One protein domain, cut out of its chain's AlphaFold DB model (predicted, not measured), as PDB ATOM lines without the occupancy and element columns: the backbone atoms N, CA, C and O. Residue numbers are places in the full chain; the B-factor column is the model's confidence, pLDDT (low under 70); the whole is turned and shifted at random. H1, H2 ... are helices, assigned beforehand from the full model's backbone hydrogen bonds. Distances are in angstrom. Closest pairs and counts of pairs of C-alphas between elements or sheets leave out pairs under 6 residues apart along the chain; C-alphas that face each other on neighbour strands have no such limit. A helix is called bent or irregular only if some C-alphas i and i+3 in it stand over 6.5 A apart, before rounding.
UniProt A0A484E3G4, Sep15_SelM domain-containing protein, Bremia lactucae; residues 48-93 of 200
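Overview. This is residues 48 to 93 of the 200 residues of the protein "Sep15_SelM domain-containing protein" of Bremia lactucae (UniProt A0A484E3G4). A helical hairpin makes nearly the whole of a short rod: two helices, H1 and H2, lie side by side and run opposite ways, joined at one end by a tight turn. The first residues, 48 to 54, and the last, 91 to 93, lie at the other end of the rod, and residues 70 to 75 stick out at the turn. The printed part has 46 residues with two named helices, H1 then H2, and no named strand; the class is all helix. It is only just compact, close to loose, with a radius of gyration of the C-alphas of 11.0 A, and its C-alphas span 34 by 14 by 13 A.

Arrangement. After residues 48 to 54 comes H1, residues 55 to 71, with a kink of 34 degrees near residue 64. H1 is irregular: C-alphas 64 and 67 are 7.0 A apart. A tight link of 4 residues joins it to H2, residues 76 to 90. The two helices form a hairpin. They touch, with 20 pairs of C-alphas within 8 A; the closest C-alphas are those of Ala 69 and Gly 76, 4.4 A apart. Their lines stand at a shallow tilt of 8 degrees, opposite ways, and their centres are 9.1 A apart. In H2 every O i to N i+4 pair is within hydrogen-bond range; in H1 10 of 13 are.

Along the chain. H1 begins at C-alpha 55, at (-42.398, 8.100, 13.718), and measures 25.6 A from first to last C-alpha, ending at C-alpha 71, at (-45.459, -15.343, 3.798). H2 measures 21.2 A and ends at C-alpha 90, at (-49.455, 7.152, 18.029).

Size, cuts and confidence. The two C-alphas farthest apart are those of Glu 51 and Gln 73, 33.9 A. Residues 70 to 75, of which 70 and 71 belong to H1, stand free. The printed part has no cut. The mean pLDDT of the printed part is 89.1, and residue 74 is under 70.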
ATOM      1  N   PHE A  48     -48.363   0.581  22.167       92.88
ATOM      2  CA  PHE A  48     -47.377   1.599  21.826       92.88
ATOM      3  C   PHE A  48     -46.908   2.369  23.056       92.88
ATOM      4  O   PHE A  48     -47.696   2.825  23.885       92.88
ATOM      5  N   ASP A  49     -45.597   2.564  23.139       88.94
ATOM      6  CA  ASP A  49     -44.982   3.427  24.134       88.94
ATOM      7  C   ASP A  49     -44.925   4.870  23.621       88.94
ATOM      8  O   ASP A  49     -43.925   5.289  23.050       88.94
ATOM      9  N   VAL A  50     -46.007   5.625  23.808       86.69
ATOM     10  CA  VAL A  50     -46.174   6.991  23.263       86.69
ATOM     11  C   VAL A  50     -45.061   7.952  23.693       86.69
ATOM     12  O   VAL A  50     -44.750   8.898  22.984       86.69
ATOM     13  N   GLU A  51     -44.437   7.715  24.848       81.88
ATOM     14  CA  GLU A  51     -43.350   8.562  25.357       81.88
ATOM     15  C   GLU A  51     -42.021   8.326  24.631       81.88
ATOM     16  O   GLU A  51     -41.133   9.172  24.692       81.88
ATOM     17  N   ALA A  52     -41.879   7.178  23.966       84.19
ATOM     18  CA  ALA A  52     -40.657   6.758  23.291       84.19
ATOM     19  C   ALA A  52     -40.850   6.547  21.776       84.19
ATOM     20  O   ALA A  52     -39.868   6.378  21.048       84.19
ATOM     21  N   LEU A  53     -42.096   6.509  21.292       88.94
ATOM     22  CA  LEU A  53     -42.418   6.140  19.920       88.94
ATOM     23  C   LEU A  53     -42.164   7.297  18.947       88.94
ATOM     24  O   LEU A  53     -42.984   8.195  18.765       88.94
ATOM     25  N   ASP A  54     -41.031   7.213  18.262       87.50
ATOM     26  CA  ASP A  54     -40.664   8.087  17.153       87.50
ATOM     27  C   ASP A  54     -41.249   7.574  15.827       87.50
ATOM     28  O   ASP A  54     -41.186   6.376  15.534       87.50
ATOM     29  N   CYS A  55     -41.781   8.471  14.995       89.50
ATOM     30  CA  CYS A  55     -42.398   8.100  13.718       89.50
ATOM     31  C   CYS A  55     -41.452   7.368  12.748       89.50
ATOM     32  O   CYS A  55     -41.909   6.520  11.982       89.50
ATOM     33  N   ARG A  56     -40.132   7.586  12.836       87.81
ATOM     34  CA  ARG A  56     -39.112   6.847  12.060       87.81
ATOM     35  C   ARG A  56     -39.118   5.345  12.371       87.81
ATOM     36  O   ARG A  56     -38.746   4.515  11.534       87.81
ATOM     37  N   LEU A  57     -39.539   4.970  13.581       89.94
ATOM     38  CA  LEU A  57     -39.662   3.569  13.983       89.94
ATOM     39  C   LEU A  57     -40.864   2.889  13.319       89.94
ATOM     40  O   LEU A  57     -40.808   1.681  13.098       89.94
ATOM     41  N   CYS A  58     -41.909   3.634  12.949       93.75
ATOM     42  CA  CYS A  58     -43.079   3.083  12.264       93.75
ATOM     43  C   CYS A  58     -42.746   2.626  10.833       93.75
ATOM     44  O   CYS A  58     -43.131   1.523  10.431       93.75
ATOM     45  N   ASP A  59     -41.927   3.395  10.110       90.00
ATOM     46  CA  ASP A  59     -41.426   3.012   8.779       90.00
ATOM     47  C   ASP A  59     -40.499   1.789   8.853       90.00
ATOM     48  O   ASP A  59     -40.557   0.852   8.045       90.00
ATOM     49  N   THR A  60     -39.655   1.774   9.887       91.81
ATOM     50  CA  THR A  60     -38.755   0.660  10.181       91.81
ATOM     51  C   THR A  60     -39.555  -0.609  10.492       91.81
ATOM     52  O   THR A  60     -39.281  -1.668   9.923       91.81
ATOM     53  N   LEU A  61     -40.596  -0.505  11.324       92.62
ATOM     54  CA  LEU A  61     -41.516  -1.596  11.649       92.62
ATOM     55  C   LEU A  61     -42.176  -2.170  10.389       92.62
ATOM     56  O   LEU A  61     -42.169  -3.388  10.202       92.62
ATOM     57  N   ALA A  62     -42.691  -1.312   9.504       92.44
ATOM     58  CA  ALA A  62     -43.301  -1.739   8.244       92.44
ATOM     59  C   ALA A  62     -42.322  -2.574   7.399       92.44
ATOM     60  O   ALA A  62     -42.665  -3.655   6.911       92.44
ATOM     61  N   SER A  63     -41.074  -2.111   7.302       92.94
ATOM     62  CA  SER A  63     -40.001  -2.791   6.569       92.94
ATOM     63  C   SER A  63     -39.644  -4.149   7.186       92.94
ATOM     64  O   SER A  63     -39.503  -5.139   6.465       92.94
ATOM     65  N   PHE A  64     -39.555  -4.231   8.517       93.69
ATOM     66  CA  PHE A  64     -39.283  -5.484   9.231       93.69
ATOM     67  C   PHE A  64     -40.408  -6.514   9.092       93.69
ATOM     68  O   PHE A  64     -40.144  -7.718   9.058       93.69
ATOM     69  N   LEU A  65     -41.659  -6.062   9.000       93.12
ATOM     70  CA  LEU A  65     -42.825  -6.937   8.906       93.12
ATOM     71  C   LEU A  65     -43.178  -7.336   7.464       93.12
ATOM     72  O   LEU A  65     -43.875  -8.336   7.269       93.12
ATOM     73  N   ALA A  66     -42.673  -6.634   6.447       90.44
ATOM     74  CA  ALA A  66     -42.955  -6.930   5.040       90.44
ATOM     75  C   ALA A  66     -42.672  -8.398   4.628       90.44
ATOM     76  O   ALA A  66     -43.531  -9.010   3.982       90.44
ATOM     77  N   PRO A  67     -41.559  -9.042   5.044       90.38
ATOM     78  CA  PRO A  67     -41.314 -10.454   4.738       90.38
ATOM     79  C   PRO A  67     -42.314 -11.403   5.410       90.38
ATOM     80  O   PRO A  67     -42.607 -12.475   4.876       90.38
ATOM     81  N   VAL A  68     -42.833 -11.030   6.585       85.69
ATOM     82  CA  VAL A  68     -43.843 -11.801   7.325       85.69
ATOM     83  C   VAL A  68     -45.199 -11.675   6.634       85.69
ATOM     84  O   VAL A  68     -45.866 -12.685   6.412       85.69
ATOM     85  N   ALA A  69     -45.568 -10.464   6.205       86.62
ATOM     86  CA  ALA A  69     -46.777 -10.215   5.424       86.62
ATOM     87  C   ALA A  69     -46.806 -11.011   4.113       86.62
ATOM     88  O   ALA A  69     -47.846 -11.567   3.771       86.62
ATOM     89  N   ALA A  70     -45.672 -11.103   3.412       85.06
ATOM     90  CA  ALA A  70     -45.563 -11.837   2.151       85.06
ATOM     91  C   ALA A  70     -45.719 -13.362   2.315       85.06
ATOM     92  O   ALA A  70     -46.160 -14.041   1.390       85.06
ATOM     93  N   LYS A  71     -45.361 -13.906   3.486       85.62
ATOM     94  CA  LYS A  71     -45.459 -15.343   3.798       85.62
ATOM     95  C   LYS A  71     -46.792 -15.737   4.436       85.62
ATOM     96  O   LYS A  71     -47.153 -16.911   4.416       85.62
ATOM     97  N   ALA A  72     -47.509 -14.786   5.028       80.50
ATOM     98  CA  ALA A  72     -48.761 -15.033   5.729       80.50
ATOM     99  C   ALA A  72     -49.954 -15.083   4.761       80.50
ATOM    100  O   ALA A  72     -50.203 -14.157   3.992       80.50
ATOM    101  N   GLN A  73     -50.742 -16.157   4.824       75.44
ATOM    102  CA  GLN A  73     -51.889 -16.337   3.936       75.44
ATOM    103  C   GLN A  73     -53.046 -15.374   4.266       75.44
ATOM    104  O   GLN A  73     -53.399 -15.170   5.426       75.44
ATOM    105  N   THR A  74     -53.656 -14.812   3.214       69.12
ATOM    106  CA  THR A  74     -54.863 -13.948   3.113       69.12
ATOM    107  C   THR A  74     -54.971 -12.676   3.974       69.12
ATOM    108  O   THR A  74     -55.553 -11.707   3.492       69.12
ATOM    109  N   ASN A  75     -54.391 -12.606   5.179       82.19
ATOM    110  CA  ASN A  75     -54.607 -11.488   6.116       82.19
ATOM    111  C   ASN A  75     -53.326 -10.802   6.625       82.19
ATOM    112  O   ASN A  75     -53.420  -9.751   7.256       82.19
ATOM    113  N   GLY A  76     -52.135 -11.342   6.338       85.06
ATOM    114  CA  GLY A  76     -50.871 -10.800   6.857       85.06
ATOM    115  C   GLY A  76     -50.588  -9.366   6.418       85.06
ATOM    116  O   GLY A  76     -50.292  -8.514   7.248       85.06
ATOM    117  N   ALA A  77     -50.760  -9.074   5.127       87.56
ATOM    118  CA  ALA A  77     -50.572  -7.723   4.595       87.56
ATOM    119  C   ALA A  77     -51.506  -6.690   5.249       87.56
ATOM    120  O   ALA A  77     -51.068  -5.593   5.578       87.56
ATOM    121  N   LYS A  78     -52.769  -7.059   5.508       90.94
ATOM    122  CA  LYS A  78     -53.738  -6.177   6.181       90.94
ATOM    123  C   LYS A  78     -53.358  -5.910   7.636       90.94
ATOM    124  O   LYS A  78     -53.507  -4.788   8.101       90.94
ATOM    125  N   ALA A  79     -52.864  -6.924   8.347       90.94
ATOM    126  CA  ALA A  79     -52.415  -6.765   9.728       90.94
ATOM    127  C   ALA A  79     -51.180  -5.853   9.826       90.94
ATOM    128  O   ALA A  79     -51.147  -4.976  10.684       90.94
ATOM    129  N   VAL A  80     -50.208  -6.016   8.918       91.88
ATOM    130  CA  VAL A  80     -49.019  -5.148   8.861       91.88
ATOM    131  C   VAL A  80     -49.402  -3.713   8.516       91.88
ATOM    132  O   VAL A  80     -48.973  -2.792   9.198       91.88
ATOM    133  N   GLN A  81     -50.275  -3.516   7.526       92.62
ATOM    134  CA  GLN A  81     -50.781  -2.184   7.201       92.62
ATOM    135  C   GLN A  81     -51.473  -1.532   8.405       92.62
ATOM    136  O   GLN A  81     -51.216  -0.367   8.696       92.62
ATOM    137  N   LYS A  82     -52.316  -2.289   9.119       94.56
ATOM    138  CA  LYS A  82     -53.040  -1.798  10.291       94.56
ATOM    139  C   LYS A  82     -52.089  -1.360  11.409       94.56
ATOM    140  O   LYS A  82     -52.200  -0.232  11.861       94.56
ATOM    141  N   VAL A  83     -51.136  -2.207  11.812       94.88
ATOM    142  CA  VAL A  83     -50.212  -1.857  12.907       94.88
ATOM    143  C   VAL A  83     -49.280  -0.706  12.530       94.88
ATOM    144  O   VAL A  83     -48.967   0.128  13.372       94.88
ATOM    145  N   THR A  84     -48.857  -0.614  11.264       95.19
ATOM    146  CA  THR A  84     -48.067   0.525  10.781       95.19
ATOM    147  C   THR A  84     -48.880   1.815  10.844       95.19
ATOM    148  O   THR A  84     -48.368   2.825  11.316       95.19
ATOM    149  N   GLN A  85     -50.147   1.788  10.429       95.81
ATOM    150  CA  GLN A  85     -51.020   2.956  10.522       95.81
ATOM    151  C   GLN A  85     -51.252   3.378  11.979       95.81
ATOM    152  O   GLN A  85     -51.038   4.540  12.308       95.81
ATOM    153  N   GLU A  86     -51.613   2.439  12.857       95.88
ATOM    154  CA  GLU A  86     -51.804   2.714  14.287       95.88
ATOM    155  C   GLU A  86     -50.514   3.261  14.931       95.88
ATOM    156  O   GLU A  86     -50.566   4.167  15.757       95.88
ATOM    157  N   CYS A  87     -49.339   2.786  14.501       95.81
ATOM    158  CA  CYS A  87     -48.054   3.341  14.926       95.81
ATOM    159  C   CYS A  87     -47.918   4.819  14.535       95.81
ATOM    160  O   CYS A  87     -47.560   5.638  15.379       95.81
ATOM    161  N   HIS A  88     -48.235   5.178  13.285       94.38
ATOM    162  CA  HIS A  88     -48.166   6.567  12.823       94.38
ATOM    163  C   HIS A  88     -49.186   7.485  13.507       94.38
ATOM    164  O   HIS A  88     -48.919   8.669  13.679       94.38
ATOM    165  N   GLU A  89     -50.336   6.950  13.916       93.25
ATOM    166  CA  GLU A  89     -51.333   7.690  14.697       93.25
ATOM    167  C   GLU A  89     -50.854   7.946  16.140       93.25
ATOM    168  O   GLU A  89     -51.274   8.915  16.774       93.25
ATOM    169  N   CYS A  90     -49.943   7.114  16.650       93.12
ATOM    170  CA  CYS A  90     -49.455   7.152  18.029       93.12
ATOM    171  C   CYS A  90     -48.055   7.746  18.211       93.12
ATOM    172  O   CYS A  90     -47.648   7.991  19.349       93.12
ATOM    173  N   CYS A  91     -47.299   7.935  17.134       91.62
ATOM    174  CA  CYS A  91     -45.927   8.413  17.204       91.62
ATOM    175  C   CYS A  91     -45.843   9.938  17.321       91.62
ATOM    176  O   CYS A  91     -46.715  10.678  16.859       91.62
ATOM    177  N   SER A  92     -44.743  10.417  17.894       85.12
ATOM    178  CA  SER A  92     -44.348  11.823  17.817       85.12
ATOM    179  C   SER A  92     -43.255  12.012  16.769       85.12
ATOM    180  O   SER A  92     -42.294  11.240  16.714       85.12
ATOM    181  N   ASP A  93     -43.384  13.063  15.959       79.31
ATOM    182  CA  ASP A  93     -42.341  13.473  15.021       79.31
ATOM    183  C   ASP A  93     -41.264  14.250  15.775       79.31
ATOM    184  O   ASP A  93     -41.349  15.463  15.980       79.31
TER     185      ASP A  93